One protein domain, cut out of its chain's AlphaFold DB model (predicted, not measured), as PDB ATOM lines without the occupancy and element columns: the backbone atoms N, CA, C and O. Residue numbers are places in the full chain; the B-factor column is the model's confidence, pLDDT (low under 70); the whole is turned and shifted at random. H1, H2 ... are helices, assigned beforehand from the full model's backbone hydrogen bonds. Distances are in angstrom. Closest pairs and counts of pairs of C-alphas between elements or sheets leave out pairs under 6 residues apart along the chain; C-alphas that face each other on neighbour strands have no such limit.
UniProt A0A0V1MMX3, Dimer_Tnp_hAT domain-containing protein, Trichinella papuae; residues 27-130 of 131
ATOM      1  N   SER A  27     355.789 291.699 311.606       74.44
ATOM      2  CA  SER A  27     356.064 293.092 311.954       74.44
ATOM      3  C   SER A  27     357.309 293.247 312.839       74.44
ATOM      4  O   SER A  27     358.172 294.096 312.580       74.44
ATOM      5  N   LYS A  28     357.496 292.373 313.839       76.38
ATOM      6  CA  LYS A  28     358.723 292.350 314.661       76.38
ATOM      7  C   LYS A  28     359.946 291.959 313.842       76.38
ATOM      8  O   LYS A  28     360.993 292.586 313.971       76.38
ATOM      9  N   SER A  29     359.826 290.965 312.966       81.44
ATOM     10  CA  SER A  29     360.940 290.560 312.098       81.44
ATOM     11  C   SER A  29     361.368 291.690 311.152       81.44
ATOM     12  O   SER A  29     362.559 291.980 311.027       81.44
ATOM     13  N   ILE A  30     360.406 292.381 310.535       80.56
ATOM     14  CA  ILE A  30     360.668 293.498 309.617       80.56
ATOM     15  C   ILE A  30     361.287 294.685 310.360       80.56
ATOM     16  O   ILE A  30     362.290 295.233 309.905       80.56
ATOM     17  N   SER A  31     360.742 295.065 311.518       77.31
ATOM     18  CA  SER A  31     361.284 296.179 312.309       77.31
ATOM     19  C   SER A  31     362.723 295.924 312.767       77.31
ATOM     20  O   SER A  31     363.560 296.821 312.671       77.31
ATOM     21  N   ILE A  32     363.055 294.690 313.159       83.88
ATOM     22  CA  ILE A  32     364.428 294.290 313.508       83.88
ATOM     23  C   ILE A  32     365.359 294.371 312.290       83.88
ATOM     24  O   ILE A  32     366.493 294.854 312.398       83.88
ATOM     25  N   GLN A  33     364.900 293.926 311.118       85.50
ATOM     26  CA  GLN A  33     365.683 294.012 309.883       85.50
ATOM     27  C   GLN A  33     365.939 295.469 309.473       85.50
ATOM     28  O   GLN A  33     367.069 295.814 309.119       85.50
ATOM     29  N   LEU A  34     364.932 296.338 309.584       77.75
ATOM     30  CA  LEU A  34     365.066 297.768 309.308       77.75
ATOM     31  C   LEU A  34     366.026 298.453 310.286       77.75
ATOM     32  O   LEU A  34     366.931 299.156 309.836       77.75
ATOM     33  N   ASP A  35     365.904 298.203 311.594       80.81
ATOM     34  CA  ASP A  35     366.826 298.759 312.599       80.81
ATOM     35  C   ASP A  35     368.272 298.316 312.327       80.81
ATOM     36  O   ASP A  35     369.208 299.116 312.361       80.81
ATOM     37  N   THR A  36     368.454 297.053 311.931       81.50
ATOM     38  CA  THR A  36     369.766 296.510 311.562       81.50
ATOM     39  C   THR A  36     370.348 297.208 310.332       81.50
ATOM     40  O   THR A  36     371.545 297.500 310.306       81.50
ATOM     41  N   LEU A  37     369.537 297.497 309.310       76.75
ATOM     42  CA  LEU A  37     369.975 298.216 308.108       76.75
ATOM     43  C   LEU A  37     370.289 299.691 308.396       76.75
ATOM     44  O   LEU A  37     371.280 300.214 307.881       76.75
ATOM     45  N   ILE A  38     369.497 300.343 309.251       76.06
ATOM     46  CA  ILE A  38     369.721 301.727 309.688       76.06
ATOM     47  C   ILE A  38     371.009 301.827 310.514       76.06
ATOM     48  O   ILE A  38     371.820 302.710 310.252       76.06
ATOM     49  N   ARG A  39     371.257 300.892 311.442       74.19
ATOM     50  CA  ARG A  39     372.511 300.822 312.216       74.19
ATOM     51  C   ARG A  39     373.720 300.435 311.365       74.19
ATOM     52  O   ARG A  39     374.819 300.928 311.606       74.19
ATOM     53  N   ARG A  40     373.544 299.545 310.378       70.88
ATOM     54  CA  ARG A  40     374.602 299.183 309.415       70.88
ATOM     55  C   ARG A  40     374.986 300.354 308.524       70.88
ATOM     56  O   ARG A  40     376.146 300.433 308.113       70.88
ATOM     57  N   ARG A  41     374.053 301.262 308.224       59.72
ATOM     58  CA  ARG A  41     374.403 302.533 307.597       59.72
ATOM     59  C   ARG A  41     375.245 303.334 308.579       59.72
ATOM     60  O   ARG A  41     374.750 303.944 309.520       59.72
ATOM     61  N   LYS A  42     376.548 303.382 308.303       59.94
ATOM     62  CA  LYS A  42     377.416 304.447 308.793       59.94
ATOM     63  C   LYS A  42     376.923 305.745 308.165       59.94
ATOM     64  O   LYS A  42     377.408 306.153 307.114       59.94
ATOM     65  N   TYR A  43     375.938 306.386 308.784       56.50
ATOM     66  CA  TYR A  43     375.834 307.826 308.648       56.50
ATOM     67  C   TYR A  43     377.163 308.347 309.177       56.50
ATOM     68  O   TYR A  43     377.448 308.239 310.370       56.50
ATOM     69  N   PHE A  44     378.032 308.801 308.277       54.25
ATOM     70  CA  PHE A  44     379.157 309.616 308.689       54.25
ATOM     71  C   PHE A  44     378.523 310.820 309.370       54.25
ATOM     72  O   PHE A  44     377.942 311.678 308.705       54.25
ATOM     73  N   LYS A  45     378.543 310.839 310.706       51.03
ATOM     74  CA  LYS A  45     378.293 312.070 311.430       51.03
ATOM     75  C   LYS A  45     379.391 313.012 310.948       51.03
ATOM     76  O   LYS A  45     380.566 312.801 311.234       51.03
ATOM     77  N   CYS A  46     379.030 313.958 310.090       50.53
ATOM     78  CA  CYS A  46     379.962 314.970 309.638       50.53
ATOM     79  C   CYS A  46     380.199 315.898 310.825       50.53
ATOM     80  O   CYS A  46     379.464 316.860 311.004       50.53
ATOM     81  N   ASP A  47     381.237 315.643 311.620       53.62
ATOM     82  CA  ASP A  47     381.648 316.533 312.720       53.62
ATOM     83  C   ASP A  47     381.995 317.961 312.228       53.62
ATOM     84  O   ASP A  47     382.156 318.890 313.014       53.62
ATOM     85  N   LEU A  48     382.060 318.159 310.904       54.97
ATOM     86  CA  LEU A  48     382.297 319.437 310.240       54.97
ATOM     87  C   LEU A  48     381.148 320.452 310.402       54.97
ATOM     88  O   LEU A  48     381.403 321.653 310.374       54.97
ATOM     89  N   ILE A  49     379.897 320.000 310.571       54.78
ATOM     90  CA  ILE A  49     378.743 320.907 310.763       54.78
ATOM     91  C   ILE A  49     378.596 321.365 312.219       54.78
ATOM     92  O   ILE A  49     378.037 322.433 312.456       54.78
ATOM     93  N   ASP A  50     379.175 320.628 313.170       53.41
ATOM     94  CA  ASP A  50     379.176 320.986 314.595       53.41
ATOM     95  C   ASP A  50     380.311 321.979 314.952       53.41
ATOM     96  O   ASP A  50     380.313 322.545 316.045       53.41
ATOM     97  N   SER A  51     381.276 322.237 314.051       56.09
ATOM     98  CA  SER A  51     382.498 322.993 314.382       56.09
ATOM     99  C   SER A  51     382.500 324.486 314.011       56.09
ATOM    100  O   SER A  51     383.496 325.161 314.278       56.09
ATOM    101  N   CYS A  52     381.451 325.026 313.381       54.41
ATOM    102  CA  CYS A  52     381.443 326.429 312.940       54.41
ATOM    103  C   CYS A  52     380.199 327.183 313.433       54.41
ATOM    104  O   CYS A  52     379.199 327.250 312.716       54.41
ATOM    105  N   PRO A  53     380.245 327.823 314.615       56.12
ATOM    106  CA  PRO A  53     379.203 328.758 315.001       56.12
ATOM    107  C   PRO A  53     379.303 330.015 314.121       56.12
ATOM    108  O   PRO A  53     380.302 330.733 314.148       56.12
ATOM    109  N   GLY A  54     378.255 330.298 313.342       60.03
ATOM    110  CA  GLY A  54     377.943 331.669 312.918       60.03
ATOM    111  C   GLY A  54     378.184 332.063 311.458       60.03
ATOM    112  O   GLY A  54     378.061 333.247 311.149       60.03
ATOM    113  N   LYS A  55     378.478 331.138 310.538       65.06
ATOM    114  CA  LYS A  55     378.414 331.449 309.099       65.06
ATOM    115  C   LYS A  55     377.122 330.902 308.517       65.06
ATOM    116  O   LYS A  55     376.901 329.697 308.529       65.06
ATOM    117  N   ASP A  56     376.277 331.804 308.024       82.12
ATOM    118  CA  ASP A  56     375.065 331.446 307.292       82.12
ATOM    119  C   ASP A  56     375.464 330.665 306.031       82.12
ATOM    120  O   ASP A  56     375.948 331.234 305.050       82.12
ATOM    121  N   ILE A  57     375.307 329.342 306.087       81.62
ATOM    122  CA  ILE A  57     375.619 328.413 304.993       81.62
ATOM    123  C   ILE A  57     374.901 328.855 303.712       81.62
ATOM    124  O   ILE A  57     375.466 328.770 302.622       81.62
ATOM    125  N   MET A  58     373.692 329.408 303.844       83.50
ATOM    126  CA  MET A  58     372.913 329.903 302.716       83.50
ATOM    127  C   MET A  58     373.589 331.089 302.027       83.50
ATOM    128  O   MET A  58     373.549 331.185 300.802       83.50
ATOM    129  N   LYS A  59     374.230 331.988 302.784       86.75
ATOM    130  CA  LYS A  59     375.010 333.089 302.201       86.75
ATOM    131  C   LYS A  59     376.200 332.570 301.407       86.75
ATOM    132  O   LYS A  59     376.383 332.996 300.278       86.75
ATOM    133  N   ILE A  60     376.945 331.609 301.954       84.56
ATOM    134  CA  ILE A  60     378.117 331.034 301.275       84.56
ATOM    135  C   ILE A  60     377.712 330.405 299.936       84.56
ATOM    136  O   ILE A  60     378.354 330.652 298.920       84.56
ATOM    137  N   ILE A  61     376.616 329.640 299.921       85.25
ATOM    138  CA  ILE A  61     376.103 329.021 298.691       85.25
ATOM    139  C   ILE A  61     375.690 330.092 297.675       85.25
ATOM    140  O   ILE A  61     376.033 329.978 296.500       85.25
ATOM    141  N   LYS A  62     374.982 331.142 298.110       87.88
ATOM    142  CA  LYS A  62     374.562 332.242 297.227       87.88
ATOM    143  C   LYS A  62     375.749 332.989 296.625       87.88
ATOM    144  O   LYS A  62     375.728 333.280 295.433       87.88
ATOM    145  N   ASP A  63     376.771 333.266 297.423       88.31
ATOM    146  CA  ASP A  63     377.967 333.965 296.961       88.31
ATOM    147  C   ASP A  63     378.734 333.109 295.936       88.31
ATOM    148  O   ASP A  63     379.118 333.604 294.877       88.31
ATOM    149  N   GLU A  64     378.894 331.803 296.186       87.06
ATOM    150  CA  GLU A  64     379.524 330.887 295.225       87.06
ATOM    151  C   GLU A  64     378.703 330.710 293.938       87.06
ATOM    152  O   GLU A  64     379.277 330.616 292.850       87.06
ATOM    153  N   MET A  65     377.371 330.704 294.038       88.31
ATOM    154  CA  MET A  65     376.488 330.699 292.871       88.31
ATOM    155  C   MET A  65     376.636 331.974 292.039       88.31
ATOM    156  O   MET A  65     376.742 331.881 290.821       88.31
ATOM    157  N   ALA A  66     376.709 333.147 292.672       90.81
ATOM    158  CA  ALA A  66     376.911 334.410 291.965       90.81
ATOM    159  C   ALA A  66     378.259 334.440 291.221       90.81
ATOM    160  O   ALA A  66     378.339 334.912 290.087       90.81
ATOM    161  N   VAL A  67     379.318 333.882 291.822       89.25
ATOM    162  CA  VAL A  67     380.622 333.716 291.155       89.25
ATOM    163  C   VAL A  67     380.514 332.771 289.956       89.25
ATOM    164  O   VAL A  67     381.060 333.069 288.890       89.25
ATOM    165  N   PHE A  68     379.794 331.656 290.102       89.88
ATOM    166  CA  PHE A  68     379.553 330.725 289.002       89.88
ATOM    167  C   PHE A  68     378.776 331.378 287.851       89.88
ATOM    168  O   PHE A  68     379.155 331.201 286.698       89.88
ATOM    169  N   GLU A  69     377.742 332.166 288.138       90.06
ATOM    170  CA  GLU A  69     376.961 332.877 287.118       90.06
ATOM    171  C   GLU A  69     377.786 333.946 286.387       90.06
ATOM    172  O   GLU A  69     377.655 334.104 285.174       90.06
ATOM    173  N   ALA A  70     378.672 334.649 287.098       89.25
ATOM    174  CA  ALA A  70     379.495 335.707 286.518       89.25
ATOM    175  C   ALA A  70     380.661 335.183 285.659       89.25
ATOM    176  O   ALA A  70     381.009 335.796 284.650       89.25
ATOM    177  N   VAL A  71     381.296 334.078 286.067       89.88
ATOM    178  CA  VAL A  71     382.545 333.573 285.457       89.88
ATOM    179  C   VAL A  71     382.318 332.297 284.634       89.88
ATOM    180  O   VAL A  71     383.153 331.926 283.812       89.88
ATOM    181  N   GLY A  72     381.204 331.594 284.850       85.06
ATOM    182  CA  GLY A  72     380.913 330.287 284.253       85.06
ATOM    183  C   GLY A  72     381.749 329.133 284.823       85.06
ATOM    184  O   GLY A  72     381.600 327.990 284.391       85.06
ATOM    185  N   GLN A  73     382.634 329.402 285.789       83.06
ATOM    186  CA  GLN A  73     383.489 328.402 286.430       83.06
ATOM    187  C   GLN A  73     382.982 328.063 287.826       83.06
ATOM    188  O   GLN A  73     382.682 328.953 288.621       83.06
ATOM    189  N   ARG A  74     382.884 326.763 288.132       82.94
ATOM    190  CA  ARG A  74     382.426 326.287 289.442       82.94
ATOM    191  C   ARG A  74     383.561 326.405 290.461       82.94
ATOM    192  O   ARG A  74     384.614 325.798 290.253       82.94
ATOM    193  N   PRO A  75     383.361 327.137 291.571       86.44
ATOM    194  CA  PRO A  75     384.294 327.122 292.690       86.44
ATOM    195  C   PRO A  75     384.481 325.701 293.236       86.44
ATOM    196  O   PRO A  75     383.613 324.844 293.079       86.44
ATOM    197  N   LYS A  76     385.606 325.448 293.913       84.81
ATOM    198  CA  LYS A  76     385.969 324.112 294.420       84.81
ATOM    199  C   LYS A  76     384.867 323.474 295.279       84.81
ATOM    200  O   LYS A  76     384.624 322.276 295.151       84.81
ATOM    201  N   THR A  77     384.201 324.254 296.132       82.12
ATOM    202  CA  THR A  77     383.119 323.765 297.000       82.12
ATOM    203  C   THR A  77     381.890 323.378 296.180       82.12
ATOM    204  O   THR A  77     381.392 322.262 296.317       82.12
ATOM    205  N   LEU A  78     381.448 324.252 295.269       85.44
ATOM    206  CA  LEU A  78     380.342 323.980 294.351       85.44
ATOM    207  C   LEU A  78     380.612 322.785 293.421       85.44
ATOM    208  O   LEU A  78     379.706 322.000 293.147       85.44
ATOM    209  N   GLN A  79     381.856 322.611 292.964       86.62
ATOM    210  CA  GLN A  79     382.265 321.462 292.153       86.62
ATOM    211  C   GLN A  79     382.181 320.158 292.955       86.62
ATOM    212  O   GLN A  79     381.581 319.195 292.489       86.62
ATOM    213  N   MET A  80     382.685 320.147 294.191       86.12
ATOM    214  CA  MET A  80     382.586 318.986 295.080       86.12
ATOM    215  C   MET A  80     381.127 318.626 295.395       86.12
ATOM    216  O   MET A  80     380.775 317.447 295.438       86.12
ATOM    217  N   LEU A  81     380.262 319.629 295.576       86.38
ATOM    218  CA  LEU A  81     378.826 319.418 295.746       86.38
ATOM    219  C   LEU A  81     378.200 318.802 294.489       86.38
ATOM    220  O   LEU A  81     377.471 317.822 294.596       86.38
ATOM    221  N   TYR A  82     378.510 319.333 293.305       88.06
ATOM    222  CA  TYR A  82     378.035 318.795 292.030       88.06
ATOM    223  C   TYR A  82     378.468 317.336 291.819       88.06
ATOM    224  O   TYR A  82     377.631 316.487 291.521       88.06
ATOM    225  N   ASP A  83     379.748 317.036 292.045       88.12
ATOM    226  CA  ASP A  83     380.304 315.685 291.916       88.12
ATOM    227  C   ASP A  83     379.707 314.721 292.947       88.12
ATOM    228  O   ASP A  83     379.563 313.531 292.692       88.12
ATOM    229  N   THR A  84     379.299 315.220 294.112       86.62
ATOM    230  CA  THR A  84     378.571 314.400 295.085       86.62
ATOM    231  C   THR A  84     377.143 314.141 294.607       86.62
ATOM    232  O   THR A  84     376.687 313.000 294.606       86.62
ATOM    233  N   LEU A  85     376.434 315.174 294.147       84.00
ATOM    234  CA  LEU A  85     375.045 315.060 293.695       84.00
ATOM    235  C   LEU A  85     374.897 314.163 292.464       84.00
ATOM    236  O   LEU A  85     373.936 313.404 292.396       84.00
ATOM    237  N   ILE A  86     375.850 314.191 291.528       86.31
ATOM    238  CA  ILE A  86     375.816 313.326 290.338       86.31
ATOM    239  C   ILE A  86     375.994 311.840 290.696       86.31
ATOM    240  O   ILE A  86     375.541 310.974 289.952       86.31
ATOM    241  N   THR A  87     376.630 311.527 291.834       82.62
ATOM    242  CA  THR A  87     376.786 310.137 292.305       82.62
ATOM    243  C   THR A  87     375.534 309.587 292.966       82.62
ATOM    244  O   THR A  87     375.432 308.372 293.128       82.62
ATOM    245  N   VAL A  88     374.584 310.448 293.350       78.06
ATOM    246  CA  VAL A  88     373.308 310.007 293.906       78.06
ATOM    247  C   VAL A  88     372.521 309.365 292.763       78.06
ATOM    248  O   VAL A  88     372.093 310.078 291.852       78.06
ATOM    249  N   PRO A  89     372.338 308.030 292.758       68.50
ATOM    250  CA  PRO A  89     371.572 307.393 291.703       68.50
ATOM    251  C   PRO A  89     370.150 307.964 291.731       68.50
ATOM    252  O   PRO A  89     369.611 308.174 292.823       68.50
ATOM    253  N   PRO A  90     369.514 308.205 290.572       63.97
ATOM    254  CA  PRO A  90     368.110 308.584 290.517       63.97
ATOM    255  C   PRO A  90     367.267 307.395 290.994       63.97
ATOM    256  O   PRO A  90     366.788 306.577 290.212       63.97
ATOM    257  N   THR A  91     367.112 307.265 292.311       60.34
ATOM    258  CA  THR A  91     366.294 306.229 292.953       60.34
ATOM    259  C   THR A  91     364.810 306.427 292.658       60.34
ATOM    260  O   THR A  91     364.033 305.482 292.784       60.34
ATOM    261  N   SER A  92     364.416 307.624 292.209       53.91
ATOM    262  CA  SER A  92     363.031 307.931 291.872       53.91
ATOM    263  C   SER A  92     362.597 307.345 290.532       53.91
ATOM    264  O   SER A  92     361.436 306.995 290.410       53.91
ATOM    265  N   TYR A  93     363.491 307.109 289.562       63.84
ATOM    266  CA  TYR A  93     363.064 306.598 288.250       63.84
ATOM    267  C   TYR A  93     362.418 305.210 288.343       63.84
ATOM    268  O   TYR A  93     361.364 304.969 287.758       63.84
ATOM    269  N   TRP A  94     363.022 304.289 289.096       55.59
ATOM    270  CA  TRP A  94     362.480 302.938 289.254       55.59
ATOM    271  C   TRP A  94     361.245 302.923 290.146       55.59
ATOM    272  O   TRP A  94     360.283 302.243 289.811       55.59
ATOM    273  N   ALA A  95     361.229 303.706 291.227       62.12
ATOM    274  CA  ALA A  95     360.049 303.833 292.075       62.12
ATOM    275  C   ALA A  95     358.871 304.458 291.307       62.12
ATOM    276  O   ALA A  95     357.788 303.886 291.289       62.12
ATOM    277  N   GLU A  96     359.080 305.571 290.603       61.97
ATOM    278  CA  GLU A  96     358.071 306.255 289.784       61.97
ATOM    279  C   GLU A  96     357.597 305.391 288.614       61.97
ATOM    280  O   GLU A  96     356.401 305.362 288.325       61.97
ATOM    281  N   ARG A  97     358.497 304.649 287.953       68.19
ATOM    282  CA  ARG A  97     358.133 303.712 286.880       68.19
ATOM    283  C   ARG A  97     357.351 302.519 287.422       68.19
ATOM    284  O   ARG A  97     356.374 302.127 286.792       68.19
ATOM    285  N   SER A  98     357.720 301.991 288.587       64.25
ATOM    286  CA  SER A  98     356.967 300.942 289.279       64.25
ATOM    287  C   SER A  98     355.603 301.440 289.753       64.25
ATOM    288  O   SER A  98     354.627 300.739 289.535       64.25
ATOM    289  N   PHE A  99     355.482 302.658 290.292       62.47
ATOM    290  CA  PHE A  99     354.190 303.270 290.639       62.47
ATOM    291  C   PHE A  99     353.337 303.578 289.402       62.47
ATOM    292  O   PHE A  99     352.129 303.353 289.416       62.47
ATOM    293  N   SER A 100     353.952 304.038 288.311       69.62
ATOM    294  CA  SER A 100     353.257 304.302 287.043       69.62
ATOM    295  C   SER A 100     352.760 303.012 286.389       69.62
ATOM    296  O   SER A 100     351.623 302.957 285.929       69.62
ATOM    297  N   ALA A 101     353.576 301.953 286.387       66.81
ATOM    298  CA  ALA A 101     353.181 300.627 285.914       66.81
ATOM    299  C   ALA A 101     352.144 299.984 286.846       66.81
ATOM    300  O   ALA A 101     351.164 299.400 286.381       66.81
ATOM    301  N   ALA A 102     352.307 300.158 288.160       62.53
ATOM    302  CA  ALA A 102     351.325 299.754 289.149       62.53
ATOM    303  C   ALA A 102     350.014 300.524 288.976       62.53
ATOM    304  O   ALA A 102     348.983 299.931 289.225       62.53
ATOM    305  N   GLY A 103     349.994 301.759 288.460       63.00
ATOM    306  CA  GLY A 103     348.773 302.524 288.159       63.00
ATOM    307  C   GLY A 103     347.730 301.760 287.324       63.00
ATOM    308  O   GLY A 103     346.523 301.924 287.529       63.00
ATOM    309  N   LEU A 104     348.185 300.857 286.447       58.19
ATOM    310  CA  LEU A 104     347.320 299.972 285.659       58.19
ATOM    311  C   LEU A 104     346.642 298.887 286.522       58.19
ATOM    312  O   LEU A 104     345.484 298.548 286.294       58.19
ATOM    313  N   PHE A 105     347.332 298.387 287.548       52.56
ATOM    314  CA  PHE A 105     346.803 297.434 288.531       52.56
ATOM    315  C   PHE A 105     346.071 298.140 289.695       52.56
ATOM    316  O   PHE A 105     345.067 297.655 290.203       52.56
ATOM    317  N   VAL A 106     346.500 299.343 290.069       54.44
ATOM    318  CA  VAL A 106     346.062 300.146 291.224       54.44
ATOM    319  C   VAL A 106     344.729 300.864 290.972       54.44
ATOM    320  O   VAL A 106     344.155 301.421 291.897       54.44
ATOM    321  N   THR A 107     344.168 300.839 289.762       55.19
ATOM    322  CA  THR A 107     342.842 301.443 289.501       55.19
ATOM    323  C   THR A 107     341.713 300.424 289.355       55.19
ATOM    324  O   THR A 107     340.567 300.746 289.660       55.19
ATOM    325  N   LYS A 108     342.009 299.184 288.936       54.88
ATOM    326  CA  LYS A 108     341.003 298.109 288.831       54.88
ATOM    327  C   LYS A 108     341.160 297.003 289.877       54.88
ATOM    328  O   LYS A 108     340.147 296.472 290.311       54.88
ATOM    329  N   LEU A 109     342.387 296.684 290.297       52.91
ATOM    330  CA  LEU A 109     342.676 295.634 291.282       52.91
ATOM    331  C   LEU A 109     342.674 296.176 292.724       52.91
ATOM    332  O   LEU A 109     342.131 295.529 293.608       52.91
ATOM    333  N   ARG A 110     343.194 297.390 292.970       54.19
ATOM    334  CA  ARG A 110     343.191 298.029 294.311       54.19
ATOM    335  C   ARG A 110     341.793 298.256 294.882       54.19
ATOM    336  O   ARG A 110     341.615 298.203 296.085       54.19
ATOM    337  N   SER A 111     340.789 298.479 294.041       56.50
ATOM    338  CA  SER A 111     339.397 298.617 294.499       56.50
ATOM    339  C   SER A 111     338.795 297.290 294.993       56.50
ATOM    340  O   SER A 111     337.703 297.288 295.546       56.50
ATOM    341  N   SER A 112     339.480 296.170 294.743       66.69
ATOM    342  CA  SER A 112     339.062 294.797 295.048       66.69
ATOM    343  C   SER A 112     339.966 294.114 296.079       66.69
ATOM    344  O   SER A 112     339.659 292.996 296.490       66.69
ATOM    345  N   LEU A 113     341.091 294.726 296.442       67.12
ATOM    346  CA  LEU A 113     342.117 294.133 297.289       67.12
ATOM    347  C   LEU A 113     342.320 295.005 298.518       67.12
ATOM    348  O   LEU A 113     342.342 296.229 298.421       67.12
ATOM    349  N   GLU A 114     342.482 294.356 299.661       78.94
ATOM    350  CA  GLU A 114     342.827 295.018 300.911       78.94
ATOM    351  C   GLU A 114     344.245 295.603 300.835       78.94
ATOM    352  O   GLU A 114     345.116 295.031 300.171       78.94
ATOM    353  N   ASP A 115     344.484 296.736 301.504       74.56
ATOM    354  CA  ASP A 115     345.764 297.459 301.453       74.56
ATOM    355  C   ASP A 115     346.954 296.549 301.828       74.56
ATOM    356  O   ASP A 115     347.986 296.567 301.159       74.56
ATOM    357  N   GLU A 116     346.769 295.642 302.793       78.56
ATOM    358  CA  GLU A 116     347.776 294.643 303.187       78.56
ATOM    359  C   GLU A 116     348.139 293.672 302.042       78.56
ATOM    360  O   GLU A 116     349.294 293.267 301.866       78.56
ATOM    361  N   THR A 117     347.171 293.334 301.185       78.56
ATOM    362  CA  THR A 117     347.412 292.482 300.008       78.56
ATOM    363  C   THR A 117     348.202 293.226 298.929       78.56
ATOM    364  O   THR A 117     348.999 292.635 298.198       78.56
ATOM    365  N   ILE A 118     348.021 294.542 298.825       78.56
ATOM    366  CA  ILE A 118     348.775 295.381 297.888       78.56
ATOM    367  C   ILE A 118     350.225 295.518 298.360       78.56
ATOM    368  O   ILE A 118     351.146 295.380 297.548       78.56
ATOM    369  N   ASP A 119     350.435 295.713 299.661       79.00
ATOM    370  CA  ASP A 119     351.765 295.821 300.261       79.00
ATOM    371  C   ASP A 119     352.580 294.529 300.086       79.00
ATOM    372  O   ASP A 119     353.744 294.567 299.670       79.00
ATOM    373  N   THR A 120     351.958 293.366 300.306       82.81
ATOM    374  CA  THR A 120     352.604 292.056 300.095       82.81
ATOM    375  C   THR A 120     352.943 291.794 298.625       82.81
ATOM    376  O   THR A 120     354.034 291.300 298.326       82.81
ATOM    377  N   LEU A 121     352.074 292.180 297.685       79.81
ATOM    378  CA  LEU A 121     352.355 292.086 296.248       79.81
ATOM    379  C   LEU A 121     353.514 292.996 295.818       79.81
ATOM    380  O   LEU A 121     354.360 292.575 295.026       79.81
ATOM    381  N   CYS A 122     353.595 294.216 296.357       73.69
ATOM    382  CA  CYS A 122     354.709 295.128 296.090       73.69
ATOM    383  C   CYS A 122     356.040 294.561 296.604       73.69
ATOM    384  O   CYS A 122     357.052 294.620 295.900       73.69
ATOM    385  N   LEU A 123     356.032 293.956 297.798       81.75
ATOM    386  CA  LEU A 123     357.196 293.278 298.365       81.75
ATOM    387  C   LEU A 123     357.647 292.111 297.476       81.75
ATOM    388  O   LEU A 123     358.827 292.013 297.136       81.75
ATOM    389  N   LEU A 124     356.709 291.266 297.041       80.38
ATOM    390  CA  LEU A 124     356.998 290.109 296.195       80.38
ATOM    391  C   LEU A 124     357.565 290.530 294.830       80.38
ATOM    392  O   LEU A 124     358.562 289.972 294.373       80.38
ATOM    393  N   LEU A 125     356.987 291.560 294.203       79.19
ATOM    394  CA  LEU A 125     357.494 292.120 292.949       79.19
ATOM    395  C   LEU A 125     358.927 292.650 293.110       79.19
ATOM    396  O   LEU A 125     359.778 292.396 292.260       79.19
ATOM    397  N   SER A 126     359.216 293.339 294.219       70.81
ATOM    398  CA  SER A 126     360.558 293.868 294.489       70.81
ATOM    399  C   SER A 126     361.621 292.773 294.653       70.81
ATOM    400  O   SER A 126     362.764 292.975 294.245       70.81
ATOM    401  N   TYR A 127     361.238 291.607 295.189       79.25
ATOM    402  CA  TYR A 127     362.105 290.434 295.313       79.25
ATOM    403  C   TYR A 127     362.448 289.837 293.941       79.25
ATOM    404  O   TYR A 127     363.619 289.619 293.641       79.25
ATOM    405  N   TYR A 128     361.446 289.644 293.078       69.50
ATOM    406  CA  TYR A 128     361.651 289.084 291.736       69.50
ATOM    407  C   TYR A 128     362.393 290.022 290.779       69.50
ATOM    408  O   TYR A 128     363.050 289.553 289.859       69.50
ATOM    409  N   MET A 129     362.320 291.340 290.976       69.81
ATOM    410  CA  MET A 129     363.085 292.297 290.166       69.81
ATOM    411  C   MET A 129     364.565 292.417 290.578       69.81
ATOM    412  O   MET A 129     365.333 293.054 289.859       69.81
ATOM    413  N   GLN A 130     364.967 291.850 291.723       57.91
ATOM    414  CA  GLN A 130     366.366 291.813 292.177       57.91
ATOM    415  C   GLN A 130     367.127 290.538 291.762       57.91
ATOM    416  O   GLN A 130     368.349 290.518 291.924       57.91
TER     417      GLN A 130
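Overview. This is residues 27 to 130 of the 131 residues of the protein "Dimer_Tnp_hAT domain-containing protein" of Trichinella papuae (UniProt A0A0V1MMX3). Five helices form a wide, open frame with an empty middle: H1 makes one side, H2 stands at the far corner, H3 and H4 run back along the other side, and H5 folds back near H4. The 104 printed residues hold H1 to H5 in order and no named strand, all helix. The whole is extended, radius of gyration of the C-alphas 21.7 A, spans 57 by 33 by 25 A.

Along the chain. Find C-alpha 27 at (356.064, 293.092, 311.954); from there H1, residues 27 to 40, runs 19.7 A. H2 is residues 57 to 71, 21.4 A; H3 76 to 87, 16.9 A; H4 91 to 106, 21.2 A; H5 115 to 128, 20.4 A, ending at C-alpha 128 (361.651, 289.084, 291.736).

Arrangement. Look at H1: it touches no helix. H2, with residues 61 to 65 alone, and H3, with residue 78 alone, only just touch, with 3 pairs of C-alphas within 8 A, about perpendicular at 83 degrees; the closest C-alphas, Glu 64 and Leu 78, are 7.0 A apart. H4 and H5 are near each other, with 7 pairs within 10 A. Every O i to N i+4 pair is within hydrogen-bond range in H1, H2 and H5; H3 has 7 of 8, H4 9 of 12.

Size, cuts and confidence. The C-alphas farthest apart, Val 71 and Ser 112, lie 59.0 A apart. The printed part has no cut; the link H1 to H2 is long. Confidence is under 70 at residues 41 to 55, 89 to 113 and 128 to 130.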